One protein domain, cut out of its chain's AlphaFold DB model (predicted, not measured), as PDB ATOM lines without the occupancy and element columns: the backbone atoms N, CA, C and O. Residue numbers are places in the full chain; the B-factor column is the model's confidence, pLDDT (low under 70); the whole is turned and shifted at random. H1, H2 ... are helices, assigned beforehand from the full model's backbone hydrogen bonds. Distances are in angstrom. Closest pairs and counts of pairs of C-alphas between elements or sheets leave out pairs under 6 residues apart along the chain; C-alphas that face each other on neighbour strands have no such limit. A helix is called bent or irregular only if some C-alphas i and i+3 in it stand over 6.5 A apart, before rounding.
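This is residues 146 to 234 and 279 to 330 of the 330 residues of an uncharacterized protein of Aphanomyces euteiches (UniProt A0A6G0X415). Three long helices, H1, H2 and H3, lie side by side as an up-and-down bundle, each running against the one before it. Four more helices, H6 to H9, gather loosely at the end where H3 begins, and H5 crosses H3. The printed part has 141 residues with nine named helices, H1 to H9 in chain order, and no named strand: all helix. It is compact, with a radius of gyration of the C-alphas of 15.6 A, and elongated, spanning 50 by 29 by 26 A.

The hub is H3, residues 186 to 206, touching five helices. H2, residues 163 to 181, forms a hairpin with H3; their closest C-alphas, of Leu 181 and Arg 189, are 4.8 A apart. H1, residues 146 to 160, touches H3, with C-alphas 155 and 198 closest at 5.4 A. H5, residues 222 to 231, stands about perpendicular to H3, at 79 degrees, and touches its residues 189 to 193 alone; C-alphas 193 and 228 are closest, 6.1 A. H9, residues 315 to 328, touches H3 with residues 316 to 317 alone, C-alphas 190 and 316 being closest at 6.2 A. H6, residues 279 to 292, only just touches H3, with 3 pairs of C-alphas within 8 A, closest 186 and 287 at 6.4 A. H8, residues 308 to 313, only just touches H7, residues 299 to 306, and only at the corner, with 3 pairs; C-alphas 304 and 310 are closest, 5.7 A. H4, residues 213 to 218, touches no helix. Every O i to N i+4 pair is within hydrogen-bond range in H3 to H9; H1 has 8 of 11 and H2 8 of 15.

H3 is 30.2 A long, H2 24.6 A and H1 21.8 A. H1 begins at C-alpha 146 (318.489, 334.737, 398.660), and H9 ends at C-alpha 328 (336.859, 359.221, 385.985). H1 and H2 are irregular: C-alphas 152 and 155 are 7.2 A apart, 168 and 171 8.0 A.

The two farthest C-alphas, of Asp 164 and Thr 330, are 50.9 A apart. Residues 235 to 278 are cut out, leaving 18.3 A between C-alphas 234 and 279. Of the links printed whole, none is long. Residues 279 to 330 have pLDDT under 70.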
ATOM      1  N   PHE A 146     319.886 335.162 398.687       90.81
ATOM      2  CA  PHE A 146     318.489 334.737 398.660       90.81
ATOM      3  C   PHE A 146     317.565 335.945 398.851       90.81
ATOM      4  O   PHE A 146     316.683 336.184 398.025       90.81
ATOM      5  N   SER A 147     317.817 336.753 399.889       92.69
ATOM      6  CA  SER A 147     317.048 337.972 400.147       92.69
ATOM      7  C   SER A 147     317.132 338.964 398.985       92.69
ATOM      8  O   SER A 147     316.118 339.539 398.603       92.69
ATOM      9  N   PHE A 148     318.306 339.114 398.367       92.69
ATOM     10  CA  PHE A 148     318.532 340.000 397.226       92.69
ATOM     11  C   PHE A 148     317.658 339.617 396.029       92.69
ATOM     12  O   PHE A 148     317.001 340.475 395.438       92.69
ATOM     13  N   HIS A 149     317.597 338.325 395.699       93.06
ATOM     14  CA  HIS A 149     316.769 337.849 394.596       93.06
ATOM     15  C   HIS A 149     315.277 338.045 394.859       93.06
ATOM     16  O   HIS A 149     314.562 338.448 393.949       93.06
ATOM     17  N   VAL A 150     314.799 337.855 396.091       95.19
ATOM     18  CA  VAL A 150     313.407 338.189 396.442       95.19
ATOM     19  C   VAL A 150     313.171 339.705 396.372       95.19
ATOM     20  O   VAL A 150     312.175 340.145 395.792       95.19
ATOM     21  N   ALA A 151     314.106 340.514 396.885       94.75
ATOM     22  CA  ALA A 151     314.024 341.975 396.897       94.75
ATOM     23  C   ALA A 151     313.853 342.573 395.496       94.75
ATOM     24  O   ALA A 151     313.062 343.498 395.309       94.75
ATOM     25  N   MET A 152     314.528 342.009 394.491       93.56
ATOM     26  CA  MET A 152     314.385 342.430 393.095       93.56
ATOM     27  C   MET A 152     312.943 342.348 392.570       93.56
ATOM     28  O   MET A 152     312.570 343.132 391.695       93.56
ATOM     29  N   HIS A 153     312.134 341.424 393.091       95.62
ATOM     30  CA  HIS A 153     310.784 341.161 392.599       95.62
ATOM     31  C   HIS A 153     309.680 341.851 393.406       95.62
ATOM     32  O   HIS A 153     308.602 342.077 392.854       95.62
ATOM     33  N   ILE A 154     309.948 342.264 394.651       97.50
ATOM     34  CA  ILE A 154     308.974 342.947 395.523       97.50
ATOM     35  C   ILE A 154     308.275 344.131 394.829       97.50
ATOM     36  O   ILE A 154     307.047 344.155 394.850       97.50
ATOM     37  N   PRO A 155     308.974 345.068 394.147       96.25
ATOM     38  CA  PRO A 155     308.300 346.184 393.480       96.25
ATOM     39  C   PRO A 155     307.285 345.755 392.416       96.25
ATOM     40  O   PRO A 155     306.296 346.447 392.196       96.25
ATOM     41  N   HIS A 156     307.531 344.630 391.735       96.25
ATOM     42  CA  HIS A 156     306.571 344.081 390.783       96.25
ATOM     43  C   HIS A 156     305.391 343.440 391.514       96.25
ATOM     44  O   HIS A 156     304.254 343.735 391.172       96.25
ATOM     45  N   MET A 157     305.657 342.631 392.546       97.62
ATOM     46  CA  MET A 157     304.615 341.994 393.362       97.62
ATOM     47  C   MET A 157     303.633 343.031 393.913       97.62
ATOM     48  O   MET A 157     302.434 342.911 393.700       97.62
ATOM     49  N   THR A 158     304.128 344.105 394.535       97.19
ATOM     50  CA  THR A 158     303.281 345.180 395.079       97.19
ATOM     51  C   THR A 158     302.516 345.957 394.005       97.19
ATOM     52  O   THR A 158     301.535 346.619 394.313       97.19
ATOM     53  N   ALA A 159     302.959 345.918 392.748       95.94
ATOM     54  CA  ALA A 159     302.307 346.637 391.657       95.94
ATOM     55  C   ALA A 159     301.251 345.799 390.920       95.94
ATOM     56  O   ALA A 159     300.305 346.367 390.377       95.94
ATOM     57  N   THR A 160     301.423 344.475 390.839       95.88
ATOM     58  CA  THR A 160     300.621 343.622 389.943       95.88
ATOM     59  C   THR A 160     299.895 342.477 390.632       95.88
ATOM     60  O   THR A 160     298.926 341.969 390.065       95.88
ATOM     61  N   TRP A 161     300.330 342.044 391.818       96.50
ATOM     62  CA  TRP A 161     299.710 340.906 392.492       96.50
ATOM     63  C   TRP A 161     298.450 341.311 393.268       96.50
ATOM     64  O   TRP A 161     298.324 342.462 393.700       96.50
ATOM     65  N   PRO A 162     297.521 340.362 393.493       94.56
ATOM     66  CA  PRO A 162     296.397 340.569 394.396       94.56
ATOM     67  C   PRO A 162     296.853 340.915 395.823       94.56
ATOM     68  O   PRO A 162     297.836 340.378 396.335       94.56
ATOM     69  N   GLN A 163     296.101 341.797 396.484       94.69
ATOM     70  CA  GLN A 163     296.404 342.278 397.839       94.69
ATOM     71  C   GLN A 163     296.498 341.161 398.877       94.69
ATOM     72  O   GLN A 163     297.390 341.175 399.724       94.69
ATOM     73  N   ASP A 164     295.616 340.170 398.785       94.69
ATOM     74  CA  ASP A 164     295.571 339.003 399.664       94.69
ATOM     75  C   ASP A 164     296.775 338.062 399.492       94.69
ATOM     76  O   ASP A 164     297.002 337.193 400.332       94.69
ATOM     77  N   GLU A 165     297.585 338.253 398.447       94.31
ATOM     78  CA  GLU A 165     298.803 337.477 398.209       94.31
ATOM     79  C   GLU A 165     300.076 338.161 398.726       94.31
ATOM     80  O   GLU A 165     301.072 337.473 398.945       94.31
ATOM     81  N   VAL A 166     300.052 339.482 398.959       96.06
ATOM     82  CA  VAL A 166     301.229 340.264 399.387       96.06
ATOM     83  C   VAL A 166     301.064 340.832 400.799       96.06
ATOM     84  O   VAL A 166     301.945 340.633 401.634       96.06
ATOM     85  N   LEU A 167     299.941 341.498 401.101       94.25
ATOM     86  CA  LEU A 167     299.734 342.192 402.384       94.25
ATOM     87  C   LEU A 167     299.886 341.296 403.620       94.25
ATOM     88  O   LEU A 167     300.526 341.743 404.573       94.25
ATOM     89  N   PRO A 168     299.392 340.038 403.644       95.38
ATOM     90  CA  PRO A 168     299.566 339.168 404.811       95.38
ATOM     91  C   PRO A 168     301.030 338.875 405.161       95.38
ATOM     92  O   PRO A 168     301.319 338.408 406.260       95.38
ATOM     93  N   TYR A 169     301.946 339.126 404.225       95.62
ATOM     94  CA  TYR A 169     303.372 338.858 404.358       95.62
ATOM     95  C   TYR A 169     304.216 340.127 404.454       95.62
ATOM     96  O   TYR A 169     305.439 340.027 404.447       95.62
ATOM     97  N   HIS A 170     303.595 341.306 404.552       94.50
ATOM     98  CA  HIS A 170     304.282 342.598 404.550       94.50
ATOM     99  C   HIS A 170     305.427 342.668 405.569       94.50
ATOM    100  O   HIS A 170     306.572 342.905 405.187       94.50
ATOM    101  N   ASP A 171     305.152 342.368 406.840       91.94
ATOM    102  CA  ASP A 171     306.159 342.415 407.908       91.94
ATOM    103  C   ASP A 171     307.299 341.418 407.666       91.94
ATOM    104  O   ASP A 171     308.472 341.740 407.849       91.94
ATOM    105  N   ALA A 172     306.967 340.211 407.199       93.56
ATOM    106  CA  ALA A 172     307.948 339.174 406.894       93.56
ATOM    107  C   ALA A 172     308.821 339.543 405.683       93.56
ATOM    108  O   ALA A 172     310.016 339.249 405.673       93.56
ATOM    109  N   LEU A 173     308.254 340.218 404.680       95.06
ATOM    110  CA  LEU A 173     309.002 340.748 403.544       95.06
ATOM    111  C   LEU A 173     309.948 341.866 403.983       95.06
ATOM    112  O   LEU A 173     311.101 341.857 403.569       95.06
ATOM    113  N   VAL A 174     309.508 342.786 404.848       93.44
ATOM    114  CA  VAL A 174     310.395 343.822 405.404       93.44
ATOM    115  C   VAL A 174     311.523 343.192 406.224       93.44
ATOM    116  O   VAL A 174     312.676 343.568 406.035       93.44
ATOM    117  N   HIS A 175     311.223 342.197 407.062       91.62
ATOM    118  CA  HIS A 175     312.243 341.487 407.837       91.62
ATOM    119  C   HIS A 175     313.260 340.770 406.933       91.62
ATOM    120  O   HIS A 175     314.466 340.851 407.155       91.62
ATOM    121  N   LEU A 176     312.805 340.141 405.844       92.25
ATOM    122  CA  LEU A 176     313.682 339.512 404.852       92.25
ATOM    123  C   LEU A 176     314.667 340.511 404.215       92.25
ATOM    124  O   LEU A 176     315.789 340.123 403.869       92.25
ATOM    125  N   LEU A 177     314.271 341.781 404.064       93.19
ATOM    126  CA  LEU A 177     315.126 342.835 403.508       93.19
ATOM    127  C   LEU A 177     316.255 343.262 404.450       93.19
ATOM    128  O   LEU A 177     317.226 343.838 403.959       93.19
ATOM    129  N   GLU A 178     316.186 342.975 405.754       91.00
ATOM    130  CA  GLU A 178     317.217 343.377 406.723       91.00
ATOM    131  C   GLU A 178     318.611 342.904 406.288       91.00
ATOM    132  O   GLU A 178     319.549 343.698 406.246       91.00
ATOM    133  N   CYS A 179     318.744 341.652 405.839       86.81
ATOM    134  CA  CYS A 179     320.023 341.121 405.353       86.81
ATOM    135  C   CYS A 179     320.614 341.927 404.198       86.81
ATOM    136  O   CYS A 179     321.829 342.039 404.091       86.81
ATOM    137  N   CYS A 180     319.764 342.474 403.332       90.69
ATOM    138  CA  CYS A 180     320.206 343.293 402.216       90.69
ATOM    139  C   CYS A 180     320.464 344.743 402.632       90.69
ATOM    140  O   CYS A 180     321.382 345.351 402.100       90.69
ATOM    141  N   LEU A 181     319.687 345.290 403.573       90.62
ATOM    142  CA  LEU A 181     319.826 346.659 404.093       90.62
ATOM    143  C   LEU A 181     321.093 346.852 404.934       90.62
ATOM    144  O   LEU A 181     321.614 347.963 404.998       90.62
ATOM    145  N   PHE A 182     321.578 345.796 405.586       88.12
ATOM    146  CA  PHE A 182     322.827 345.804 406.355       88.12
ATOM    147  C   PHE A 182     324.001 345.163 405.603       88.12
ATOM    148  O   PHE A 182     325.080 345.005 406.175       88.12
ATOM    149  N   ASP A 183     323.808 344.794 404.333       87.38
ATOM    150  CA  ASP A 183     324.883 344.259 403.506       87.38
ATOM    151  C   ASP A 183     325.953 345.324 403.254       87.38
ATOM    152  O   ASP A 183     325.658 346.517 403.121       87.38
ATOM    153  N   MET A 184     327.207 344.890 403.131       80.75
ATOM    154  CA  MET A 184     328.298 345.805 402.804       80.75
ATOM    155  C   MET A 184     328.161 346.341 401.378       80.75
ATOM    156  O   MET A 184     328.547 347.488 401.163       80.75
ATOM    157  N   GLY A 185     327.554 345.580 400.456       78.69
ATOM    158  CA  GLY A 185     327.311 345.899 399.047       78.69
ATOM    159  C   GLY A 185     326.324 347.046 398.813       78.69
ATOM    160  O   GLY A 185     325.150 346.942 399.162       78.69
ATOM    161  N   TYR A 186     326.752 348.117 398.130       80.19
ATOM    162  CA  TYR A 186     325.872 349.250 397.803       80.19
ATOM    163  C   TYR A 186     324.724 348.809 396.893       80.19
ATOM    164  O   TYR A 186     323.574 349.185 397.108       80.19
ATOM    165  N   LEU A 187     325.019 347.975 395.889       81.62
ATOM    166  CA  LEU A 187     324.003 347.494 394.957       81.62
ATOM    167  C   LEU A 187     322.941 346.646 395.671       81.62
ATOM    168  O   LEU A 187     321.750 346.818 395.418       81.62
ATOM    169  N   THR A 188     323.362 345.773 396.590       87.06
ATOM    170  CA  THR A 188     322.462 344.973 397.426       87.06
ATOM    171  C   THR A 188     321.531 345.869 398.242       87.06
ATOM    172  O   THR A 188     320.308 345.709 398.164       87.06
ATOM    173  N   ARG A 189     322.091 346.860 398.953       90.38
ATOM    174  CA  ARG A 189     321.312 347.839 399.727       90.38
ATOM    175  C   ARG A 189     320.351 348.629 398.849       90.38
ATOM    176  O   ARG A 189     319.189 348.776 399.204       90.38
ATOM    177  N   ALA A 190     320.782 349.068 397.669       87.81
ATOM    178  CA  ALA A 190     319.948 349.851 396.761       87.81
ATOM    179  C   ALA A 190     318.705 349.086 396.268       87.81
ATOM    180  O   ALA A 190     317.608 349.644 396.191       87.81
ATOM    181  N   PHE A 191     318.833 347.789 395.971       90.12
ATOM    182  CA  PHE A 191     317.666 346.961 395.648       90.12
ATOM    183  C   PHE A 191     316.753 346.755 396.862       90.12
ATOM    184  O   PHE A 191     315.530 346.778 396.710       90.12
ATOM    185  N   ALA A 192     317.320 346.637 398.065       93.44
ATOM    186  CA  ALA A 192     316.541 346.581 399.297       93.44
ATOM    187  C   ALA A 192     315.782 347.888 399.565       93.44
ATOM    188  O   ALA A 192     314.605 347.852 399.907       93.44
ATOM    189  N   HIS A 193     316.403 349.046 399.331       94.56
ATOM    190  CA  HIS A 193     315.764 350.360 399.414       94.56
ATOM    191  C   HIS A 193     314.580 350.484 398.453       94.56
ATOM    192  O   HIS A 193     313.493 350.919 398.842       94.56
ATOM    193  N   ARG A 194     314.751 350.036 397.205       94.50
ATOM    194  CA  ARG A 194     313.666 350.001 396.220       94.50
ATOM    195  C   ARG A 194     312.516 349.084 396.656       94.50
ATOM    196  O   ARG A 194     311.355 349.450 396.502       94.50
ATOM    197  N   ALA A 195     312.820 347.909 397.200       96.19
ATOM    198  CA  ALA A 195     311.805 346.999 397.724       96.19
ATOM    199  C   ALA A 195     311.074 347.597 398.940       96.19
ATOM    200  O   ALA A 195     309.847 347.569 399.002       96.19
ATOM    201  N   LEU A 196     311.815 348.207 399.869       96.12
ATOM    202  CA  LEU A 196     311.278 348.815 401.083       96.12
ATOM    203  C   LEU A 196     310.359 350.002 400.775       96.12
ATOM    204  O   LEU A 196     309.284 350.126 401.358       96.12
ATOM    205  N   THR A 197     310.762 350.866 399.840       95.81
ATOM    206  CA  THR A 197     309.938 351.997 399.387       95.81
ATOM    207  C   THR A 197     308.649 351.530 398.713       95.81
ATOM    208  O   THR A 197     307.598 352.120 398.965       95.81
ATOM    209  N   ALA A 198     308.704 350.454 397.919       96.44
ATOM    210  CA  ALA A 198     307.527 349.852 397.300       96.44
ATOM    211  C   ALA A 198     306.566 349.262 398.343       96.44
ATOM    212  O   ALA A 198     305.380 349.574 398.313       96.44
ATOM    213  N   LEU A 199     307.075 348.495 399.316       96.75
ATOM    214  CA  LEU A 199     306.268 347.961 400.421       96.75
ATOM    215  C   LEU A 199     305.630 349.074 401.252       96.75
ATOM    216  O   LEU A 199     304.450 348.997 401.579       96.75
ATOM    217  N   TYR A 200     306.390 350.126 401.573       96.12
ATOM    218  CA  TYR A 200     305.857 351.261 402.321       96.12
ATOM    219  C   TYR A 200     304.712 351.945 401.569       96.12
ATOM    220  O   TYR A 200     303.664 352.182 402.156       96.12
ATOM    221  N   ALA A 201     304.877 352.245 400.277       95.81
ATOM    222  CA  ALA A 201     303.794 352.824 399.479       95.81
ATOM    223  C   ALA A 201     302.577 351.887 399.430       95.81
ATOM    224  O   ALA A 201     301.451 352.315 399.670       95.81
ATOM    225  N   TYR A 202     302.825 350.593 399.232       96.31
ATOM    226  CA  TYR A 202     301.785 349.581 399.136       96.31
ATOM    227  C   TYR A 202     300.924 349.476 400.400       96.31
ATOM    228  O   TYR A 202     299.701 349.446 400.302       96.31
ATOM    229  N   GLN A 203     301.513 349.481 401.599       94.94
ATOM    230  CA  GLN A 203     300.701 349.473 402.823       94.94
ATOM    231  C   GLN A 203     299.886 350.763 403.002       94.94
ATOM    232  O   GLN A 203     298.762 350.704 403.486       94.94
ATOM    233  N   MET A 204     300.423 351.917 402.594       94.69
ATOM    234  CA  MET A 204     299.735 353.204 402.733       94.69
ATOM    235  C   MET A 204     298.509 353.292 401.822       94.69
ATOM    236  O   MET A 204     297.560 353.998 402.144       94.69
ATOM    237  N   GLU A 205     298.536 352.587 400.693       94.19
ATOM    238  CA  GLU A 205     297.431 352.535 399.736       94.19
ATOM    239  C   GLU A 205     296.349 351.519 400.121       94.19
ATOM    240  O   GLU A 205     295.191 351.703 399.750       94.19
ATOM    241  N   ASN A 206     296.708 350.449 400.839       92.31
ATOM    242  CA  ASN A 206     295.846 349.271 400.967       92.31
ATOM    243  C   ASN A 206     295.480 348.882 402.411       92.31
ATOM    244  O   ASN A 206     294.620 348.021 402.592       92.31
ATOM    245  N   LEU A 207     296.100 349.475 403.438       89.62
ATOM    246  CA  LEU A 207     295.753 349.225 404.842       89.62
ATOM    247  C   LEU A 207     295.044 350.430 405.462       89.62
ATOM    248  O   LEU A 207     295.539 351.552 405.398       89.62
ATOM    249  N   ASP A 208     293.942 350.173 406.171       86.81
ATOM    250  CA  ASP A 208     293.255 351.192 406.981       86.81
ATOM    251  C   ASP A 208     294.131 351.685 408.147       86.81
ATOM    252  O   ASP A 208     294.031 352.827 408.605       86.81
ATOM    253  N   HIS A 209     294.999 350.803 408.646       87.56
ATOM    254  CA  HIS A 209     295.894 351.041 409.774       87.56
ATOM    255  C   HIS A 209     297.323 350.609 409.414       87.56
ATOM    256  O   HIS A 209     297.765 349.542 409.848       87.56
ATOM    257  N   PRO A 210     298.042 351.398 408.593       89.75
ATOM    258  CA  PRO A 210     299.403 351.069 408.185       89.75
ATOM    259  C   PRO A 210     300.375 351.137 409.369       89.75
ATOM    260  O   PRO A 210     300.171 351.888 410.330       89.75
ATOM    261  N   ALA A 211     301.466 350.374 409.281       87.44
ATOM    262  CA  ALA A 211     302.541 350.432 410.258       87.44
ATOM    263  C   ALA A 211     303.151 351.848 410.275       87.44
ATOM    264  O   ALA A 211     303.440 352.415 409.211       87.44
ATOM    265  N   PRO A 212     303.365 352.438 411.465       88.94
ATOM    266  CA  PRO A 212     303.868 353.797 411.567       88.94
ATOM    267  C   PRO A 212     305.297 353.891 411.030       88.94
ATOM    268  O   PRO A 212     306.094 352.961 411.147       88.94
ATOM    269  N   ILE A 213     305.665 355.068 410.522       90.06
ATOM    270  CA  ILE A 213     307.016 355.328 410.005       90.06
ATOM    271  C   ILE A 213     308.125 355.046 411.035       90.06
ATOM    272  O   ILE A 213     309.229 354.653 410.666       90.06
ATOM    273  N   SER A 214     307.837 355.195 412.331       87.12
ATOM    274  CA  SER A 214     308.779 354.893 413.415       87.12
ATOM    275  C   SER A 214     309.228 353.430 413.432       87.12
ATOM    276  O   SER A 214     310.379 353.163 413.769       87.12
ATOM    277  N   TRP A 215     308.362 352.497 413.024       90.06
ATOM    278  CA  TRP A 215     308.703 351.078 412.916       90.06
ATOM    279  C   TRP A 215     309.757 350.839 411.828       90.06
ATOM    280  O   TRP A 215     310.760 350.178 412.078       90.06
ATOM    281  N   TYR A 216     309.601 351.481 410.667       89.19
ATOM    282  CA  TYR A 216     310.603 351.445 409.595       89.19
ATOM    283  C   TYR A 216     311.918 352.094 410.020       89.19
ATOM    284  O   TYR A 216     312.990 351.557 409.762       89.19
ATOM    285  N   LEU A 217     311.847 353.250 410.685       87.06
ATOM    286  CA  LEU A 217     313.035 353.977 411.133       87.06
ATOM    287  C   LEU A 217     313.868 353.185 412.146       87.06
ATOM    288  O   LEU A 217     315.090 353.289 412.115       87.06
ATOM    289  N   ALA A 218     313.235 352.385 413.009       84.81
ATOM    290  CA  ALA A 218     313.943 351.549 413.976       84.81
ATOM    291  C   ALA A 218     314.867 350.512 413.306       84.81
ATOM    292  O   ALA A 218     315.890 350.151 413.882       84.81
ATOM    293  N   GLY A 219     314.532 350.072 412.089       79.12
ATOM    294  CA  GLY A 219     315.314 349.114 411.303       79.12
ATOM    295  C   GLY A 219     316.337 349.737 410.345       79.12
ATOM    296  O   GLY A 219     316.975 349.007 409.592       79.12
ATOM    297  N   LEU A 220     316.506 351.067 410.326       88.75
ATOM    298  CA  LEU A 220     317.384 351.752 409.369       88.75
ATOM    299  C   LEU A 220     318.553 352.464 410.053       88.75
ATOM    300  O   LEU A 220     318.387 353.205 411.020       88.75
ATOM    301  N   THR A 221     319.753 352.303 409.493       88.44
ATOM    302  CA  THR A 221     320.920 353.101 409.893       88.44
ATOM    303  C   THR A 221     320.856 354.515 409.309       88.44
ATOM    304  O   THR A 221     320.127 354.787 408.352       88.44
ATOM    305  N   ALA A 222     321.680 355.427 409.834       85.94
ATOM    306  CA  ALA A 222     321.843 356.758 409.247       85.94
ATOM    307  C   ALA A 222     322.308 356.700 407.780       85.94
ATOM    308  O   ALA A 222     321.836 357.494 406.967       85.94
ATOM    309  N   LEU A 223     323.179 355.738 407.441       86.50
ATOM    310  CA  LEU A 223     323.629 355.504 406.068       86.50
ATOM    311  C   LEU A 223     322.462 355.082 405.170       86.50
ATOM    312  O   LEU A 223     322.266 355.691 404.125       86.50
ATOM    313  N   ASN A 224     321.643 354.120 405.607       89.81
ATOM    314  CA  ASN A 224     320.497 353.647 404.824       89.81
ATOM    315  C   ASN A 224     319.513 354.788 404.547       89.81
ATOM    316  O   ASN A 224     319.008 354.919 403.437       89.81
ATOM    317  N   ILE A 225     319.266 355.654 405.536       89.00
ATOM    318  CA  ILE A 225     318.386 356.816 405.355       89.00
ATOM    319  C   ILE A 225     318.969 357.801 404.332       89.00
ATOM    320  O   ILE A 225     318.223 358.302 403.495       89.00
ATOM    321  N   LEU A 226     320.276 358.077 404.388       88.38
ATOM    322  CA  LEU A 226     320.940 358.947 403.412       88.38
ATOM    323  C   LEU A 226     320.860 358.361 401.996       88.38
ATOM    324  O   LEU A 226     320.439 359.051 401.071       88.38
ATOM    325  N   GLU A 227     321.193 357.080 401.836       87.31
ATOM    326  CA  GLU A 227     321.138 356.387 400.544       87.31
ATOM    327  C   GLU A 227     319.704 356.335 399.983       87.31
ATOM    328  O   GLU A 227     319.502 356.597 398.798       87.31
ATOM    329  N   LEU A 228     318.693 356.089 400.828       88.75
ATOM    330  CA  LEU A 228     317.271 356.151 400.457       88.75
ATOM    331  C   LEU A 228     316.866 357.534 399.936       88.75
ATOM    332  O   LEU A 228     316.150 357.634 398.938       88.75
ATOM    333  N   GLN A 229     317.301 358.596 400.615       89.38
ATOM    334  CA  GLN A 229     317.002 359.976 400.231       89.38
ATOM    335  C   GLN A 229     317.636 360.348 398.890       89.38
ATOM    336  O   GLN A 229     317.023 361.082 398.119       89.38
ATOM    337  N   GLU A 230     318.828 359.830 398.599       84.19
ATOM    338  CA  GLU A 230     319.511 360.077 397.330       84.19
ATOM    339  C   GLU A 230     318.907 359.262 396.174       84.19
ATOM    340  O   GLU A 230     318.672 359.800 395.094       84.19
ATOM    341  N   GLN A 231     318.626 357.975 396.400       82.12
ATOM    342  CA  GLN A 231     318.128 357.046 395.375       82.12
ATOM    343  C   GLN A 231     316.641 357.247 395.055       82.12
ATOM    344  O   GLN A 231     316.208 357.080 393.913       82.12
ATOM    345  N   HIS A 232     315.835 357.575 396.070       86.44
ATOM    346  CA  HIS A 232     314.373 357.611 395.983       86.44
ATOM    347  C   HIS A 232     313.770 358.878 396.622       86.44
ATOM    348  O   HIS A 232     312.847 358.769 397.441       86.44
ATOM    349  N   PRO A 233     314.228 360.089 396.237       86.06
ATOM    350  CA  PRO A 233     313.882 361.344 396.915       86.06
ATOM    351  C   PRO A 233     312.379 361.648 396.925       86.06
ATOM    352  O   PRO A 233     311.876 362.277 397.852       86.06
ATOM    353  N   SER A 234     311.652 361.198 395.903       87.81
ATOM    354  CA  SER A 234     310.213 361.419 395.750       87.81
ATOM    355  C   SER A 234     309.343 360.304 396.337       87.81
ATOM    356  O   SER A 234     308.121 360.402 396.259       87.81
ATOM    357  N   ALA A 279     328.494 363.395 401.288       49.94
ATOM    358  CA  ALA A 279     327.675 362.183 401.247       49.94
ATOM    359  C   ALA A 279     327.955 361.353 399.982       49.94
ATOM    360  O   ALA A 279     328.218 360.153 400.082       49.94
ATOM    361  N   SER A 280     328.034 362.002 398.813       48.91
ATOM    362  CA  SER A 280     328.406 361.337 397.558       48.91
ATOM    363  C   SER A 280     329.819 360.743 397.600       48.91
ATOM    364  O   SER A 280     330.053 359.691 397.013       48.91
ATOM    365  N   THR A 281     330.757 361.364 398.329       51.97
ATOM    366  CA  THR A 281     332.130 360.840 398.475       51.97
ATOM    367  C   THR A 281     332.183 359.598 399.379       51.97
ATOM    368  O   THR A 281     332.950 358.678 399.109       51.97
ATOM    369  N   ALA A 282     331.348 359.524 400.424       54.69
ATOM    370  CA  ALA A 282     331.251 358.351 401.300       54.69
ATOM    371  C   ALA A 282     330.604 357.144 400.595       54.69
ATOM    372  O   ALA A 282     331.101 356.023 400.703       54.69
ATOM    373  N   ILE A 283     329.546 357.385 399.813       56.94
ATOM    374  CA  ILE A 283     328.894 356.366 398.971       56.94
ATOM    375  C   ILE A 283     329.864 355.851 397.899       56.94
ATOM    376  O   ILE A 283     329.954 354.648 397.655       56.94
ATOM    377  N   LEU A 284     330.652 356.755 397.309       55.22
ATOM    378  CA  LEU A 284     331.696 356.417 396.349       55.22
ATOM    379  C   LEU A 284     332.837 355.599 396.971       55.22
ATOM    380  O   LEU A 284     333.296 354.656 396.339       55.22
ATOM    381  N   GLY A 285     333.284 355.931 398.186       53.56
ATOM    382  CA  GLY A 285     334.338 355.183 398.883       53.56
ATOM    383  C   GLY A 285     333.956 353.718 399.101       53.56
ATOM    384  O   GLY A 285     334.716 352.823 398.748       53.56
ATOM    385  N   VAL A 286     332.725 353.473 399.560       56.50
ATOM    386  CA  VAL A 286     332.178 352.114 399.722       56.50
ATOM    387  C   VAL A 286     332.015 351.405 398.369       56.50
ATOM    388  O   VAL A 286     332.241 350.200 398.264       56.50
ATOM    389  N   PHE A 287     331.653 352.138 397.313       57.06
ATOM    390  CA  PHE A 287     331.496 351.584 395.968       57.06
ATOM    391  C   PHE A 287     332.830 351.230 395.284       57.06
ATOM    392  O   PHE A 287     332.933 350.193 394.628       57.06
ATOM    393  N   LEU A 288     333.860 352.068 395.423       53.50
ATOM    394  CA  LEU A 288     335.187 351.816 394.853       53.50
ATOM    395  C   LEU A 288     335.894 350.660 395.573       53.50
ATOM    396  O   LEU A 288     336.467 349.808 394.891       53.50
ATOM    397  N   ASP A 289     335.751 350.560 396.900       52.06
ATOM    398  CA  ASP A 289     336.213 349.393 397.664       52.06
ATOM    399  C   ASP A 289     335.537 348.100 397.167       52.06
ATOM    400  O   ASP A 289     336.197 347.078 397.010       52.06
ATOM    401  N   GLN A 290     334.253 348.142 396.790       54.03
ATOM    402  CA  GLN A 290     333.530 346.982 396.237       54.03
ATOM    403  C   GLN A 290     333.927 346.583 394.818       54.03
ATOM    404  O   GLN A 290     333.806 345.412 394.462       54.03
ATOM    405  N   ILE A 291     334.368 347.532 393.987       51.72
ATOM    406  CA  ILE A 291     334.951 347.200 392.680       51.72
ATOM    407  C   ILE A 291     336.295 346.488 392.876       51.72
ATOM    408  O   ILE A 291     336.641 345.619 392.076       51.72
ATOM    409  N   GLN A 292     337.045 346.825 393.928       44.19
ATOM    410  CA  GLN A 292     338.258 346.098 394.300       44.19
ATOM    411  C   GLN A 292     337.948 344.725 394.920       44.19
ATOM    412  O   GLN A 292     338.657 343.766 394.622       44.19
ATOM    413  N   ASP A 293     336.845 344.598 395.664       44.06
ATOM    414  CA  ASP A 293     336.361 343.356 396.293       44.06
ATOM    415  C   ASP A 293     335.388 342.531 395.414       44.06
ATOM    416  O   ASP A 293     334.509 341.812 395.902       44.06
ATOM    417  N   GLN A 294     335.582 342.560 394.088       47.91
ATOM    418  CA  GLN A 294     334.832 341.778 393.080       47.91
ATOM    419  C   GLN A 294     334.786 340.253 393.324       47.91
ATOM    420  O   GLN A 294     334.093 339.529 392.611       47.91
ATOM    421  N   HIS A 295     335.492 339.742 394.333       41.84
ATOM    422  CA  HIS A 295     335.519 338.332 394.706       41.84
ATOM    423  C   HIS A 295     334.215 337.812 395.338       41.84
ATOM    424  O   HIS A 295     334.062 336.597 395.455       41.84
ATOM    425  N   THR A 296     333.271 338.685 395.715       49.84
ATOM    426  CA  THR A 296     332.003 338.289 396.366       49.84
ATOM    427  C   THR A 296     330.735 338.614 395.576       49.84
ATOM    428  O   THR A 296     329.643 338.255 396.016       49.84
ATOM    429  N   TRP A 297     330.839 339.244 394.400       58.91
ATOM    430  CA  TRP A 297     329.655 339.544 393.593       58.91
ATOM    431  C   TRP A 297     329.002 338.255 393.102       58.91
ATOM    432  O   TRP A 297     329.653 337.380 392.527       58.91
ATOM    433  N   THR A 298     327.684 338.155 393.271       63.25
ATOM    434  CA  THR A 298     326.922 337.116 392.573       63.25
ATOM    435  C   THR A 298     327.032 337.333 391.067       63.25
ATOM    436  O   THR A 298     327.131 338.467 390.592       63.25
ATOM    437  N   THR A 299     326.961 336.248 390.288       65.56
ATOM    438  CA  THR A 299     326.903 336.328 388.820       65.56
ATOM    439  C   THR A 299     325.828 337.318 388.364       65.56
ATOM    440  O   THR A 299     326.077 338.106 387.465       65.56
ATOM    441  N   THR A 300     324.688 337.367 389.056       65.81
ATOM    442  CA  THR A 300     323.607 338.340 388.850       65.81
ATOM    443  C   THR A 300     324.076 339.788 388.953       65.81
ATOM    444  O   THR A 300     323.832 340.577 388.046       65.81
ATOM    445  N   GLN A 301     324.751 340.152 390.047       68.88
ATOM    446  CA  GLN A 301     325.231 341.518 390.274       68.88
ATOM    447  C   GLN A 301     326.270 341.914 389.221       68.88
ATOM    448  O   GLN A 301     326.209 343.019 388.682       68.88
ATOM    449  N   ALA A 302     327.167 340.988 388.868       68.00
ATOM    450  CA  ALA A 302     328.132 341.192 387.795       68.00
ATOM    451  C   ALA A 302     327.442 341.397 386.435       68.00
ATOM    452  O   ALA A 302     327.728 342.376 385.748       68.00
ATOM    453  N   THR A 303     326.488 340.535 386.071       67.38
ATOM    454  CA  THR A 303     325.744 340.629 384.808       67.38
ATOM    455  C   THR A 303     324.959 341.934 384.715       67.38
ATOM    456  O   THR A 303     325.131 342.662 383.737       67.38
ATOM    457  N   LEU A 304     324.182 342.273 385.751       67.25
ATOM    458  CA  LEU A 304     323.424 343.525 385.838       67.25
ATOM    459  C   LEU A 304     324.323 344.745 385.617       67.25
ATOM    460  O   LEU A 304     323.955 345.670 384.900       67.25
ATOM    461  N   PHE A 305     325.522 344.738 386.197       64.88
ATOM    462  CA  PHE A 305     326.465 345.838 386.047       64.88
ATOM    463  C   PHE A 305     327.097 345.916 384.648       64.88
ATOM    464  O   PHE A 305     327.360 347.009 384.146       64.88
ATOM    465  N   THR A 306     327.360 344.775 384.008       64.88
ATOM    466  CA  THR A 306     328.005 344.735 382.683       64.88
ATOM    467  C   THR A 306     327.056 345.015 381.517       64.88
ATOM    468  O   THR A 306     327.493 345.549 380.497       64.88
ATOM    469  N   ASP A 307     325.767 344.699 381.651       66.75
ATOM    470  CA  ASP A 307     324.779 344.860 380.583       66.75
ATOM    471  C   ASP A 307     324.246 346.302 380.522       66.75
ATOM    472  O   ASP A 307     323.671 346.825 381.473       66.75
ATOM    473  N   ALA A 308     324.437 346.980 379.385       61.81
ATOM    474  CA  ALA A 308     323.962 348.348 379.177       61.81
ATOM    475  C   ALA A 308     322.431 348.472 379.251       61.81
ATOM    476  O   ALA A 308     321.930 349.421 379.848       61.81
ATOM    477  N   THR A 309     321.698 347.495 378.715       67.62
ATOM    478  CA  THR A 309     320.229 347.520 378.684       67.62
ATOM    479  C   THR A 309     319.635 347.280 380.071       67.62
ATOM    480  O   THR A 309     318.692 347.964 380.482       67.62
ATOM    481  N   ALA A 310     320.245 346.377 380.844       61.84
ATOM    482  CA  ALA A 310     319.912 346.184 382.248       61.84
ATOM    483  C   ALA A 310     320.220 347.449 383.061       61.84
ATOM    484  O   ALA A 310     319.358 347.913 383.804       61.84
ATOM    485  N   ARG A 311     321.399 348.066 382.881       61.78
ATOM    486  CA  ARG A 311     321.745 349.319 383.572       61.78
ATOM    487  C   ARG A 311     320.696 350.400 383.349       61.78
ATOM    488  O   ARG A 311     320.253 350.992 384.321       61.78
ATOM    489  N   GLU A 312     320.254 350.605 382.113       61.31
ATOM    490  CA  GLU A 312     319.223 351.595 381.772       61.31
ATOM    491  C   GLU A 312     317.844 351.273 382.363       61.31
ATOM    492  O   GLU A 312     317.081 352.180 382.693       61.31
ATOM    493  N   SER A 313     317.545 349.992 382.567       63.41
ATOM    494  CA  SER A 313     316.277 349.525 383.139       63.41
ATOM    495  C   SER A 313     316.231 349.595 384.673       63.41
ATOM    496  O   SER A 313     315.157 349.467 385.268       63.41
ATOM    497  N   TYR A 314     317.374 349.804 385.337       64.56
ATOM    498  CA  TYR A 314     317.486 349.839 386.797       64.56
ATOM    499  C   TYR A 314     318.118 351.157 387.277       64.56
ATOM    500  O   TYR A 314     319.339 351.308 387.235       64.56
ATOM    501  N   PRO A 315     317.322 352.090 387.840       66.44
ATOM    502  CA  PRO A 315     317.823 353.373 388.342       66.44
ATOM    503  C   PRO A 315     319.033 353.287 389.294       66.44
ATOM    504  O   PRO A 315     319.946 354.098 389.130       66.44
ATOM    505  N   PRO A 316     319.136 352.296 390.212       65.62
ATOM    506  CA  PRO A 316     320.341 352.123 391.026       65.62
ATOM    507  C   PRO A 316     321.617 351.931 390.199       65.62
ATOM    508  O   PRO A 316     322.660 352.489 390.522       65.62
ATOM    509  N   LEU A 317     321.543 351.180 389.098       64.69
ATOM    510  CA  LEU A 317     322.690 350.927 388.228       64.69
ATOM    511  C   LEU A 317     323.078 352.162 387.408       64.69
ATOM    512  O   LEU A 317     324.268 352.387 387.180       64.69
ATOM    513  N   LEU A 318     322.103 352.984 387.003       65.06
ATOM    514  CA  LEU A 318     322.357 354.286 386.377       65.06
ATOM    515  C   LEU A 318     323.068 355.241 387.331       65.06
ATOM    516  O   LEU A 318     324.038 355.878 386.930       65.06
ATOM    517  N   GLN A 319     322.626 355.318 388.587       67.31
ATOM    518  CA  GLN A 319     323.267 356.163 389.593       67.31
ATOM    519  C   GLN A 319     324.711 355.728 389.836       67.31
ATOM    520  O   GLN A 319     325.616 356.558 389.816       67.31
ATOM    521  N   VAL A 320     324.953 354.423 389.959       63.88
ATOM    522  CA  VAL A 320     326.310 353.882 390.073       63.88
ATOM    523  C   VAL A 320     327.162 354.216 388.840       63.88
ATOM    524  O   VAL A 320     328.314 354.637 388.968       63.88
ATOM    525  N   ALA A 321     326.616 354.052 387.632       61.69
ATOM    526  CA  ALA A 321     327.322 354.385 386.397       61.69
ATOM    527  C   ALA A 321     327.638 355.890 386.300       61.69
ATOM    528  O   ALA A 321     328.743 356.256 385.894       61.69
ATOM    529  N   ALA A 322     326.707 356.751 386.717       63.50
ATOM    530  CA  ALA A 322     326.879 358.199 386.764       63.50
ATOM    531  C   ALA A 322     327.947 358.614 387.786       63.50
ATOM    532  O   ALA A 322     328.831 359.402 387.453       63.50
ATOM    533  N   LEU A 323     327.928 358.026 388.988       63.03
ATOM    534  CA  LEU A 323     328.954 358.232 390.014       63.03
ATOM    535  C   LEU A 323     330.338 357.818 389.501       63.03
ATOM    536  O   LEU A 323     331.303 358.560 389.665       63.03
ATOM    537  N   ARG A 324     330.454 356.680 388.804       59.53
ATOM    538  CA  ARG A 324     331.722 356.259 388.189       59.53
ATOM    539  C   ARG A 324     332.198 357.236 387.110       59.53
ATOM    540  O   ARG A 324     333.375 357.580 387.087       59.53
ATOM    541  N   HIS A 325     331.309 357.672 386.220       56.78
ATOM    542  CA  HIS A 325     331.653 358.603 385.143       56.78
ATOM    543  C   HIS A 325     332.119 359.958 385.688       56.78
ATOM    544  O   HIS A 325     333.140 360.474 385.248       56.78
ATOM    545  N   ALA A 326     331.415 360.512 386.680       57.03
ATOM    546  CA  ALA A 326     331.783 361.781 387.306       57.03
ATOM    547  C   ALA A 326     333.200 361.762 387.909       57.03
ATOM    548  O   ALA A 326     333.891 362.770 387.837       57.03
ATOM    549  N   ASN A 327     333.649 360.614 388.428       50.47
ATOM    550  CA  ASN A 327     334.950 360.478 389.094       50.47
ATOM    551  C   ASN A 327     336.103 360.035 388.179       50.47
ATOM    552  O   ASN A 327     337.261 360.207 388.532       50.47
ATOM    553  N   LEU A 328     335.821 359.476 386.999       49.19
ATOM    554  CA  LEU A 328     336.859 359.221 385.985       49.19
ATOM    555  C   LEU A 328     337.276 360.498 385.235       49.19
ATOM    556  O   LEU A 328     338.255 360.480 384.491       49.19
ATOM    557  N   HIS A 329     336.522 361.587 385.407       45.81
ATOM    558  CA  HIS A 329     336.745 362.880 384.760       45.81
ATOM    559  C   HIS A 329     337.150 364.004 385.735       45.81
ATOM    560  O   HIS A 329     337.262 365.155 385.310       45.81
ATOM    561  N   THR A 330     337.395 363.666 387.003       44.03
ATOM    562  CA  THR A 330     338.065 364.503 388.016       44.03
ATOM    563  C   THR A 330     339.496 364.042 388.213       44.03
ATOM    564  O   THR A 330     340.386 364.915 388.280       44.03
TER     565      THR A 330